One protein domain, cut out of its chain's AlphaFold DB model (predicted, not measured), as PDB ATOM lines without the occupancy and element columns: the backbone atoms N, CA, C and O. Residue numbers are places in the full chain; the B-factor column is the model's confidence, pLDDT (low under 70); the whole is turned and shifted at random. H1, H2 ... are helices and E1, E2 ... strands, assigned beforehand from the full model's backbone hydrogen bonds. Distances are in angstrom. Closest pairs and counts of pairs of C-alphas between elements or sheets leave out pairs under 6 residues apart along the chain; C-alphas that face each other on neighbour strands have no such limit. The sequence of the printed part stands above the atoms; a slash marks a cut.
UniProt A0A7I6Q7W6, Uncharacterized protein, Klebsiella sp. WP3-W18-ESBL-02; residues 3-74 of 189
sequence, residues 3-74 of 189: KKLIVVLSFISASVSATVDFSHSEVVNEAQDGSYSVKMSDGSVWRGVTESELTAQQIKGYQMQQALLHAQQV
ATOM      1  N   LYS A   3     -55.294 -18.656 -17.825       63.94
ATOM      2  CA  LYS A   3     -55.319 -19.029 -19.248       63.94
ATOM      3  C   LYS A   3     -55.685 -20.507 -19.396       63.94
ATOM      4  O   LYS A   3     -55.168 -21.348 -18.668       63.94
ATOM      5  N   LYS A   4     -56.639 -20.801 -20.282       66.44
ATOM      6  CA  LYS A   4     -57.370 -22.072 -20.319       66.44
ATOM      7  C   LYS A   4     -57.510 -22.585 -21.754       66.44
ATOM      8  O   LYS A   4     -58.076 -21.869 -22.575       66.44
ATOM      9  N   LEU A   5     -57.055 -23.810 -22.018       68.94
ATOM     10  CA  LEU A   5     -57.278 -24.526 -23.283       68.94
ATOM     11  C   LEU A   5     -58.537 -25.384 -23.175       68.94
ATOM     12  O   LEU A   5     -58.710 -26.093 -22.184       68.94
ATOM     13  N   ILE A   6     -59.385 -25.354 -24.200       67.06
ATOM     14  CA  ILE A   6     -60.556 -26.226 -24.317       67.06
ATOM     15  C   ILE A   6     -60.224 -27.373 -25.272       67.06
ATOM     16  O   ILE A   6     -59.967 -27.145 -26.452       67.06
ATOM     17  N   VAL A   7     -60.278 -28.607 -24.775       66.62
ATOM     18  CA  VAL A   7     -60.115 -29.819 -25.587       66.62
ATOM     19  C   VAL A   7     -61.478 -30.470 -25.781       66.62
ATOM     20  O   VAL A   7     -62.158 -30.782 -24.804       66.62
ATOM     21  N   VAL A   8     -61.871 -30.694 -27.037       59.09
ATOM     22  CA  VAL A   8     -63.121 -31.379 -27.397       59.09
ATOM     23  C   VAL A   8     -62.796 -32.786 -27.890       59.09
ATOM     24  O   VAL A   8     -62.172 -32.946 -28.937       59.09
ATOM     25  N   LEU A   9     -63.232 -33.809 -27.152       55.09
ATOM     26  CA  LEU A   9     -63.178 -35.203 -27.601       55.09
ATOM     27  C   LEU A   9     -64.556 -35.603 -28.124       55.09
ATOM     28  O   LEU A   9     -65.541 -35.501 -27.392       55.09
ATOM     29  N   SER A  10     -64.619 -36.062 -29.376       44.91
ATOM     30  CA  SER A  10     -65.859 -36.498 -30.020       44.91
ATOM     31  C   SER A  10     -65.927 -38.023 -30.043       44.91
ATOM     32  O   SER A  10     -65.155 -38.677 -30.743       44.91
ATOM     33  N   PHE A  11     -66.848 -38.595 -29.273       45.88
ATOM     34  CA  PHE A  11     -67.274 -39.986 -29.414       45.88
ATOM     35  C   PHE A  11     -68.576 -40.011 -30.219       45.88
ATOM     36  O   PHE A  11     -69.314 -39.031 -30.209       45.88
ATOM     37  N   ILE A  12     -68.888 -41.138 -30.875       62.78
ATOM     38  CA  ILE A  12     -70.025 -41.334 -31.809       62.78
ATOM     39  C   ILE A  12     -71.399 -40.897 -31.228       62.78
ATOM     40  O   ILE A  12     -72.386 -40.814 -31.955       62.78
ATOM     41  N   SER A  13     -71.498 -40.560 -29.936       56.78
ATOM     42  CA  SER A  13     -72.720 -40.016 -29.327       56.78
ATOM     43  C   SER A  13     -72.519 -38.937 -28.248       56.78
ATOM     44  O   SER A  13     -73.499 -38.552 -27.616       56.78
ATOM     45  N   ALA A  14     -71.301 -38.431 -28.005       42.50
ATOM     46  CA  ALA A  14     -71.080 -37.384 -27.000       42.50
ATOM     47  C   ALA A  14     -69.776 -36.605 -27.224       42.50
ATOM     48  O   ALA A  14     -68.720 -37.200 -27.455       42.50
ATOM     49  N   SER A  15     -69.853 -35.283 -27.066       51.53
ATOM     50  CA  SER A  15     -68.691 -34.397 -26.996       51.53
ATOM     51  C   SER A  15     -68.411 -34.056 -25.538       51.53
ATOM     52  O   SER A  15     -69.254 -33.451 -24.874       51.53
ATOM     53  N   VAL A  16     -67.234 -34.421 -25.035       51.53
ATOM     54  CA  VAL A  16     -66.765 -33.964 -23.719       51.53
ATOM     55  C   VAL A  16     -65.789 -32.820 -23.948       51.53
ATOM     56  O   VAL A  16     -64.832 -32.958 -24.711       51.53
ATOM     57  N   SER A  17     -66.061 -31.684 -23.308       56.97
ATOM     58  CA  SER A  17     -65.178 -30.523 -23.289       56.97
ATOM     59  C   SER A  17     -64.450 -30.492 -21.950       56.97
ATOM     60  O   SER A  17     -65.093 -30.441 -20.900       56.97
ATOM     61  N   ALA A  18     -63.122 -30.563 -21.981       61.81
ATOM     62  CA  ALA A  18     -62.282 -30.417 -20.801       61.81
ATOM     63  C   ALA A  18     -61.483 -29.122 -20.908       61.81
ATOM     64  O   ALA A  18     -60.912 -28.820 -21.957       61.81
ATOM     65  N   THR A  19     -61.430 -28.374 -19.810       66.81
ATOM     66  CA  THR A  19     -60.649 -27.144 -19.735       66.81
ATOM     67  C   THR A  19     -59.378 -27.388 -18.939       66.81
ATOM     68  O   THR A  19     -59.451 -27.699 -17.751       66.81
ATOM     69  N   VAL A  20     -58.225 -27.220 -19.579       75.38
ATOM     70  CA  VAL A  20     -56.905 -27.397 -18.962       75.38
ATOM     71  C   VAL A  20     -56.325 -26.025 -18.621       75.38
ATOM     72  O   VAL A  20     -56.320 -25.127 -19.462       75.38
ATOM     73  N   ASP A  21     -55.867 -25.850 -17.380       81.50
ATOM     74  CA  ASP A  21     -55.205 -24.628 -16.911       81.50
ATOM     75  C   ASP A  21     -53.684 -24.808 -16.936       81.50
ATOM     76  O   ASP A  21     -53.139 -25.643 -16.215       81.50
ATOM     77  N   PHE A  22     -53.004 -23.998 -17.746       82.19
ATOM     78  CA  PHE A  22     -51.548 -24.023 -17.891       82.19
ATOM     79  C   PHE A  22     -50.842 -22.942 -17.065       82.19
ATOM     80  O   PHE A  22     -49.644 -22.739 -17.219       82.19
ATOM     81  N   SER A  23     -51.536 -22.239 -16.167       80.31
ATOM     82  CA  SER A  23     -50.959 -21.098 -15.434       80.31
ATOM     83  C   SER A  23     -49.796 -21.480 -14.503       80.31
ATOM     84  O   SER A  23     -48.991 -20.621 -14.153       80.31
ATOM     85  N   HIS A  24     -49.694 -22.756 -14.120       81.50
ATOM     86  CA  HIS A  24     -48.637 -23.298 -13.253       81.50
ATOM     87  C   HIS A  24     -47.706 -24.286 -13.976       81.50
ATOM     88  O   HIS A  24     -47.037 -25.087 -13.323       81.50
ATOM     89  N   SER A  25     -47.693 -24.280 -15.310       83.00
ATOM     90  CA  SER A  25     -46.821 -25.153 -16.094       83.00
ATOM     91  C   SER A  25     -45.448 -24.522 -16.346       83.00
ATOM     92  O   SER A  25     -45.257 -23.309 -16.238       83.00
ATOM     93  N   GLU A  26     -44.475 -25.345 -16.705       88.44
ATOM     94  CA  GLU A  26     -43.160 -24.915 -17.173       88.44
ATOM     95  C   GLU A  26     -43.054 -25.188 -18.673       88.44
ATOM     96  O   GLU A  26     -43.348 -26.293 -19.124       88.44
ATOM     97  N   VAL A  27     -42.639 -24.199 -19.464       88.50
ATOM     98  CA  VAL A  27     -42.355 -24.420 -20.888       88.50
ATOM     99  C   VAL A  27     -41.017 -25.139 -20.998       88.50
ATOM    100  O   VAL A  27     -40.002 -24.626 -20.541       88.50
ATOM    101  N   VAL A  28     -41.025 -26.322 -21.606       89.75
ATOM    102  CA  VAL A  28     -39.839 -27.190 -21.704       89.75
ATOM    103  C   VAL A  28     -39.303 -27.319 -23.123       89.75
ATOM    104  O   VAL A  28     -38.162 -27.731 -23.309       89.75
ATOM    105  N   ASN A  29     -40.119 -27.005 -24.129       87.19
ATOM    106  CA  ASN A  29     -39.699 -27.021 -25.523       87.19
ATOM    107  C   ASN A  29     -40.602 -26.132 -26.382       87.19
ATOM    108  O   ASN A  29     -41.788 -25.976 -26.087       87.19
ATOM    109  N   GLU A  30     -40.054 -25.653 -27.490       87.25
ATOM    110  CA  GLU A  30     -40.770 -24.974 -28.565       87.25
ATOM    111  C   GLU A  30     -40.577 -25.779 -29.855       87.25
ATOM    112  O   GLU A  30     -39.461 -26.156 -30.217       87.25
ATOM    113  N   ALA A  31     -41.676 -26.125 -30.514       80.75
ATOM    114  CA  ALA A  31     -41.675 -26.833 -31.780       80.75
ATOM    115  C   ALA A  31     -41.492 -25.854 -32.949       80.75
ATOM    116  O   ALA A  31     -41.728 -24.655 -32.835       80.75
ATOM    117  N   GLN A  32     -41.086 -26.378 -34.106       81.44
ATOM    118  CA  GLN A  32     -40.814 -25.572 -35.303       81.44
ATOM    119  C   GLN A  32     -42.050 -24.816 -35.826       81.44
ATOM    120  O   GLN A  32     -41.916 -23.824 -36.536       81.44
ATOM    121  N   ASP A  33     -43.247 -25.286 -35.475       77.69
ATOM    122  CA  ASP A  33     -44.527 -24.658 -35.801       77.69
ATOM    123  C   ASP A  33     -44.930 -23.536 -34.820       77.69
ATOM    124  O   ASP A  33     -46.009 -22.964 -34.963       77.69
ATOM    125  N   GLY A  34     -44.079 -23.211 -33.838       80.06
ATOM    126  CA  GLY A  34     -44.330 -22.190 -32.816       80.06
ATOM    127  C   GLY A  34     -45.221 -22.663 -31.664       80.06
ATOM    128  O   GLY A  34     -45.606 -21.862 -30.811       80.06
ATOM    129  N   SER A  35     -45.575 -23.951 -31.623       85.56
ATOM    130  CA  SER A  35     -46.276 -24.538 -30.483       85.56
ATOM    131  C   SER A  35     -45.308 -24.930 -29.367       85.56
ATOM    132  O   SER A  35     -44.147 -25.265 -29.594       85.56
ATOM    133  N   TYR A  36     -45.788 -24.925 -28.131       85.56
ATOM    134  CA  TYR A  36     -44.995 -25.207 -26.946       85.56
ATOM    135  C   TYR A  36     -45.328 -26.580 -26.372       85.56
ATOM    136  O   TYR A  36     -46.460 -27.076 -26.426       85.56
ATOM    137  N   SER A  37     -44.305 -27.204 -25.792       88.12
ATOM    138  CA  SER A  37     -44.466 -28.322 -24.873       88.12
ATOM    139  C   SER A  37     -44.337 -27.804 -23.452       88.12
ATOM    140  O   SER A  37     -43.372 -27.110 -23.126       88.12
ATOM    141  N   VAL A  38     -45.307 -28.137 -22.610       87.94
ATOM    142  CA  VAL A  38     -45.394 -27.643 -21.238       87.94
ATOM    143  C   VAL A  38     -45.436 -28.813 -20.273       87.94
ATOM    144  O   VAL A  38     -46.146 -29.792 -20.499       87.94
ATOM    145  N   LYS A  39     -44.662 -28.720 -19.199       89.19
ATOM    146  CA  LYS A  39     -44.635 -29.685 -18.113       89.19
ATOM    147  C   LYS A  39     -45.494 -29.178 -16.962       89.19
ATOM    148  O   LYS A  39     -45.325 -28.052 -16.504       89.19
ATOM    149  N   MET A  40     -46.422 -30.004 -16.507       87.00
ATOM    150  CA  MET A  40     -47.272 -29.723 -15.353       87.00
ATOM    151  C   MET A  40     -46.568 -30.115 -14.045       87.00
ATOM    152  O   MET A  40     -45.558 -30.824 -14.047       87.00
ATOM    153  N   SER A  41     -47.111 -29.682 -12.905       84.56
ATOM    154  CA  SER A  41     -46.567 -29.994 -11.573       84.56
ATOM    155  C   SER A  41     -46.593 -31.487 -11.226       84.56
ATOM    156  O   SER A  41     -45.762 -31.946 -10.445       84.56
ATOM    157  N   ASP A  42     -47.501 -32.252 -11.834       82.62
ATOM    158  CA  ASP A  42     -47.569 -33.715 -11.731       82.62
ATOM    159  C   ASP A  42     -46.528 -34.440 -12.608       82.62
ATOM    160  O   ASP A  42     -46.430 -35.667 -12.588       82.62
ATOM    161  N   GLY A  43     -45.731 -33.688 -13.375       82.38
ATOM    162  CA  GLY A  43     -44.710 -34.201 -14.280       82.38
ATOM    163  C   GLY A  43     -45.215 -34.567 -15.677       82.38
ATOM    164  O   GLY A  43     -44.387 -34.896 -16.529       82.38
ATOM    165  N   SER A  44     -46.521 -34.487 -15.944       83.44
ATOM    166  CA  SER A  44     -47.078 -34.725 -17.278       83.44
ATOM    167  C   SER A  44     -46.628 -33.648 -18.269       83.44
ATOM    168  O   SER A  44     -46.454 -32.483 -17.907       83.44
ATOM    169  N   VAL A  45     -46.423 -34.035 -19.533       88.75
ATOM    170  CA  VAL A  45     -46.014 -33.118 -20.606       88.75
ATOM    171  C   VAL A  45     -47.113 -33.030 -21.651       88.75
ATOM    172  O   VAL A  45     -47.480 -34.026 -22.273       88.75
ATOM    173  N   TRP A  46     -47.606 -31.816 -21.865       84.50
ATOM    174  CA  TRP A  46     -48.592 -31.483 -22.882       84.50
ATOM    175  C   TRP A  46     -47.903 -30.814 -24.063       84.50
ATOM    176  O   TRP A  46     -47.042 -29.962 -23.873       84.50
ATOM    177  N   ARG A  47     -48.261 -31.209 -25.286       86.12
ATOM    178  CA  ARG A  47     -47.672 -30.704 -26.537       86.12
ATOM    179  C   ARG A  47     -48.734 -29.977 -27.353       86.12
ATOM    180  O   ARG A  47     -49.910 -30.313 -27.246       86.12
ATOM    181  N   GLY A  48     -48.309 -29.035 -28.191       81.81
ATOM    182  CA  GLY A  48     -49.218 -28.273 -29.051       81.81
ATOM    183  C   GLY A  48     -49.881 -27.086 -28.349       81.81
ATOM    184  O   GLY A  48     -50.881 -26.578 -28.842       81.81
ATOM    185  N   VAL A  49     -49.352 -26.656 -27.200       84.00
ATOM    186  CA  VAL A  49     -49.891 -25.511 -26.455       84.00
ATOM    187  C   VAL A  49     -49.468 -24.227 -27.153       84.00
ATOM    188  O   VAL A  49     -48.296 -24.034 -27.459       84.00
ATOM    189  N   THR A  50     -50.407 -23.339 -27.430       84.81
ATOM    190  CA  THR A  50     -50.134 -22.087 -28.136       84.81
ATOM    191  C   THR A  50     -49.638 -21.002 -27.182       84.81
ATOM    192  O   THR A  50     -49.949 -20.997 -25.990       84.81
ATOM    193  N   GLU A  51     -48.917 -20.011 -27.709       82.31
ATOM    194  CA  GLU A  51     -48.478 -18.833 -26.942       82.31
ATOM    195  C   GLU A  51     -49.638 -18.141 -26.200       82.31
ATOM    196  O   GLU A  51     -49.492 -17.674 -25.067       82.31
ATOM    197  N   SER A  52     -50.825 -18.115 -26.815       83.06
ATOM    198  CA  SER A  52     -52.014 -17.482 -26.239       83.06
ATOM    199  C   SER A  52     -52.436 -18.099 -24.898       83.06
ATOM    200  O   SER A  52     -52.989 -17.397 -24.043       83.06
ATOM    201  N   GLU A  53     -52.080 -19.361 -24.671       81.31
ATOM    202  CA  GLU A  53     -52.448 -20.177 -23.513       81.31
ATOM    203  C   GLU A  53     -51.406 -20.115 -22.395       81.31
ATOM    204  O   GLU A  53     -51.669 -20.554 -21.277       81.31
ATOM    205  N   LEU A  54     -50.259 -19.493 -22.666       81.88
ATOM    206  CA  LEU A  54     -49.151 -19.348 -21.734       81.88
ATOM    207  C   LEU A  54     -49.003 -17.915 -21.249       81.88
ATOM    208  O   LEU A  54     -49.322 -16.942 -21.931       81.88
ATOM    209  N   THR A  55     -48.529 -17.752 -20.025       85.38
ATOM    210  CA  THR A  55     -48.186 -16.435 -19.498       85.38
ATOM    211  C   THR A  55     -46.881 -15.939 -20.121       85.38
ATOM    212  O   THR A  55     -45.965 -16.710 -20.405       85.38
ATOM    213  N   ALA A  56     -46.754 -14.617 -20.264       83.38
ATOM    214  CA  ALA A  56     -45.520 -14.001 -20.752       83.38
ATOM    215  C   ALA A  56     -44.303 -14.349 -19.872       83.38
ATOM    216  O   ALA A  56     -43.177 -14.392 -20.358       83.38
ATOM    217  N   GLN A  57     -44.520 -14.617 -18.579       82.56
ATOM    218  CA  GLN A  57     -43.460 -15.030 -17.661       82.56
ATOM    219  C   GLN A  57     -42.923 -16.426 -17.983       82.56
ATOM    220  O   GLN A  57     -41.710 -16.608 -17.965       82.56
ATOM    221  N   GLN A  58     -43.794 -17.378 -18.325       83.88
ATOM    222  CA  GLN A  58     -43.387 -18.735 -18.706       83.88
ATOM    223  C   GLN A  58     -42.543 -18.725 -19.984       83.88
ATOM    224  O   GLN A  58     -41.466 -19.315 -20.022       83.88
ATOM    225  N   ILE A  59     -42.986 -17.977 -20.997       83.88
ATOM    226  CA  ILE A  59     -42.266 -17.843 -22.272       83.88
ATOM    227  C   ILE A  59     -40.919 -17.147 -22.057       83.88
ATOM    228  O   ILE A  59     -39.884 -17.626 -22.518       83.88
ATOM    229  N   LYS A  60     -40.902 -16.048 -21.294       86.06
ATOM    230  CA  LYS A  60     -39.666 -15.328 -20.971       86.06
ATOM    231  C   LYS A  60     -38.682 -16.191 -20.177       86.06
ATOM    232  O   LYS A  60     -37.482 -16.110 -20.424       86.06
ATOM    233  N   GLY A  61     -39.172 -17.000 -19.237       82.19
ATOM    234  CA  GLY A  61     -38.357 -17.940 -18.467       82.19
ATOM    235  C   GLY A  61     -37.657 -18.955 -19.371       82.19
ATOM    236  O   GLY A  61     -36.438 -19.098 -19.297       82.19
ATOM    237  N   TYR A  62     -38.408 -19.560 -20.294       84.31
ATOM    238  CA  TYR A  62     -37.864 -20.482 -21.291       84.31
ATOM    239  C   TYR A  62     -36.838 -19.808 -22.215       84.31
ATOM    240  O   TYR A  62     -35.719 -20.298 -22.356       84.31
ATOM    241  N   GLN A  63     -37.151 -18.634 -22.774       84.25
ATOM    242  CA  GLN A  63     -36.214 -17.899 -23.634       84.25
ATOM    243  C   GLN A  63     -34.928 -17.503 -22.899       84.25
ATOM    244  O   GLN A  63     -33.842 -17.574 -23.471       84.25
ATOM    245  N   MET A  64     -35.020 -17.120 -21.622       79.69
ATOM    246  CA  MET A  64     -33.849 -16.809 -20.801       79.69
ATOM    247  C   MET A  64     -33.001 -18.056 -20.528       79.69
ATOM    248  O   MET A  64     -31.776 -17.974 -20.587       79.69
ATOM    249  N   GLN A  65     -33.622 -19.208 -20.269       74.94
ATOM    250  CA  GLN A  65     -32.906 -20.471 -20.088       74.94
ATOM    251  C   GLN A  65     -32.193 -20.904 -21.376       74.94
ATOM    252  O   GLN A  65     -31.010 -21.242 -21.332       74.94
ATOM    253  N   GLN A  66     -32.864 -20.800 -22.524       74.62
ATOM    254  CA  GLN A  66     -32.259 -21.057 -23.833       74.62
ATOM    255  C   GLN A  66     -31.116 -20.076 -24.125       74.62
ATOM    256  O   GLN A  66     -30.044 -20.493 -24.558       74.62
ATOM    257  N   ALA A  67     -31.284 -18.787 -23.810       72.69
ATOM    258  CA  ALA A  67     -30.228 -17.786 -23.953       72.69
ATOM    259  C   ALA A  67     -29.031 -18.056 -23.029       72.69
ATOM    260  O   ALA A  67     -27.894 -17.852 -23.442       72.69
ATOM    261  N   LEU A  68     -29.253 -18.546 -21.805       69.06
ATOM    262  CA  LEU A  68     -28.182 -18.961 -20.895       69.06
ATOM    263  C   LEU A  68     -27.445 -20.200 -21.412       69.06
ATOM    264  O   LEU A  68     -26.219 -20.225 -21.365       69.06
ATOM    265  N   LEU A  69     -28.158 -21.192 -21.946       65.88
ATOM    266  CA  LEU A  69     -27.549 -22.368 -22.574       65.88
ATOM    267  C   LEU A  69     -26.734 -21.979 -23.818       65.88
ATOM    268  O   LEU A  69     -25.594 -22.415 -23.978       65.88
ATOM    269  N   HIS A  70     -27.264 -21.080 -24.648       58.66
ATOM    270  CA  HIS A  70     -26.543 -20.525 -25.794       58.66
ATOM    271  C   HIS A  70     -25.334 -19.680 -25.350       58.66
ATOM    272  O   HIS A  70     -24.259 -19.785 -25.934       58.66
ATOM    273  N   ALA A  71     -25.446 -18.885 -24.282       57.41
ATOM    274  CA  ALA A  71     -24.330 -18.108 -23.739       57.41
ATOM    275  C   ALA A  71     -23.246 -18.999 -23.102       57.41
ATOM    276  O   ALA A  71     -22.057 -18.696 -23.202       57.41
ATOM    277  N   GLN A  72     -23.616 -20.134 -22.500       52.09
ATOM    278  CA  GLN A  72     -22.659 -21.142 -22.035       52.09
ATOM    279  C   GLN A  72     -21.906 -21.805 -23.198       52.09
ATOM    280  O   GLN A  72     -20.716 -22.085 -23.052       52.09
ATOM    281  N   GLN A  73     -22.530 -21.974 -24.370       47.72
ATOM    282  CA  GLN A  73     -21.807 -22.381 -25.583       47.72
ATOM    283  C   GLN A  73     -20.806 -21.313 -26.060       47.72
ATOM    284  O   GLN A  73     -19.734 -21.663 -26.556       47.72
ATOM    285  N   VAL A  74     -21.082 -20.020 -25.850       43.75
ATOM    286  CA  VAL A  74     -20.134 -18.930 -26.169       43.75
ATOM    287  C   VAL A  74     -18.940 -18.891 -25.198       43.75
ATOM    288  O   VAL A  74     -17.843 -18.486 -25.587       43.75
TER     289      VAL A  74
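Overview. This is residues 3 to 74 of the 189 residues of an uncharacterized protein of Klebsiella sp. WP3-W18-ESBL-02 (UniProt A0A7I6Q7W6). A small sheet of three short strands, E3, E4 and E5, stands between two arms: a long two-stranded hairpin, E1 and E2, reaches away to one end of the model, and a long helix, H1, begins over the sheet's edge strand E3 and runs out toward the other end, where residues 67 to 74 stick out free. The two arms make the length, with spans of 57 by 23 by 21 A. The printed part has 72 residues, with five named strands and one named helix in the order E1 E2 E3 E4 E5 H1, a mixed class of helices and strands. Both sheets are antiparallel, the larger in the order E3, E4, E5. The whole is loose, with a radius of gyration of the C-alphas of 14.8 A.

Along the chain. In the larger sheet, E3 is residues 26 to 30, E4 is residues 36 to 39 and E5 is residues 45 to 49. H1 is residues 56 to 74, 26.4 A long, from C-alpha 56 at (-45.520, -14.001, -20.752) to C-alpha 74 at (-20.134, -18.930, -26.169). E1, residues 4 to 11, is 22.4 A long and begins with C-alpha 4 at (-57.370, -22.072, -20.319). E2, residues 14 to 21, is 22.7 A long.

Arrangement. E3, E4 and E5 form a meander, each strand the antiparallel neighbour of the one before. E3 and E4 are a hairpin at 149 degrees, with N 28 and O 37 within hydrogen-bond range at 2.9 A. E4 and E5 are a hairpin at 155 degrees, with N 38 and O 46 at 2.8 A. H1 is on this sheet at a height over the sheet of 8.1 A and lies over E3. It runs across the strands, but only just, at 62 degrees to E3 on the local plane. The closest C-alphas of E3 and H1 are those of Val 27 and Tyr 62, 6.0 A apart. In H1 every O i to N i+4 pair is within hydrogen-bond range. E1 and E2 are a hairpin, antiparallel at 159 degrees, with N 7 and O 18 at 2.9 A and N 16 and O 9 at 3.1 A. E1 and E5 are only just apart, their closest C-alphas at 8.1 A, and E2 is apart from E3, E4 and E5.

Size, cuts and confidence. The C-alphas of Ser 13 and Val 74, the two farthest apart, are 56.7 A from each other. The printed part has no cut. The link from E5 to H1 is short, and the other four links are tight. The mean pLDDT of the printed part is 74.7, and residues 3 to 19 and 68 to 74 are under 70.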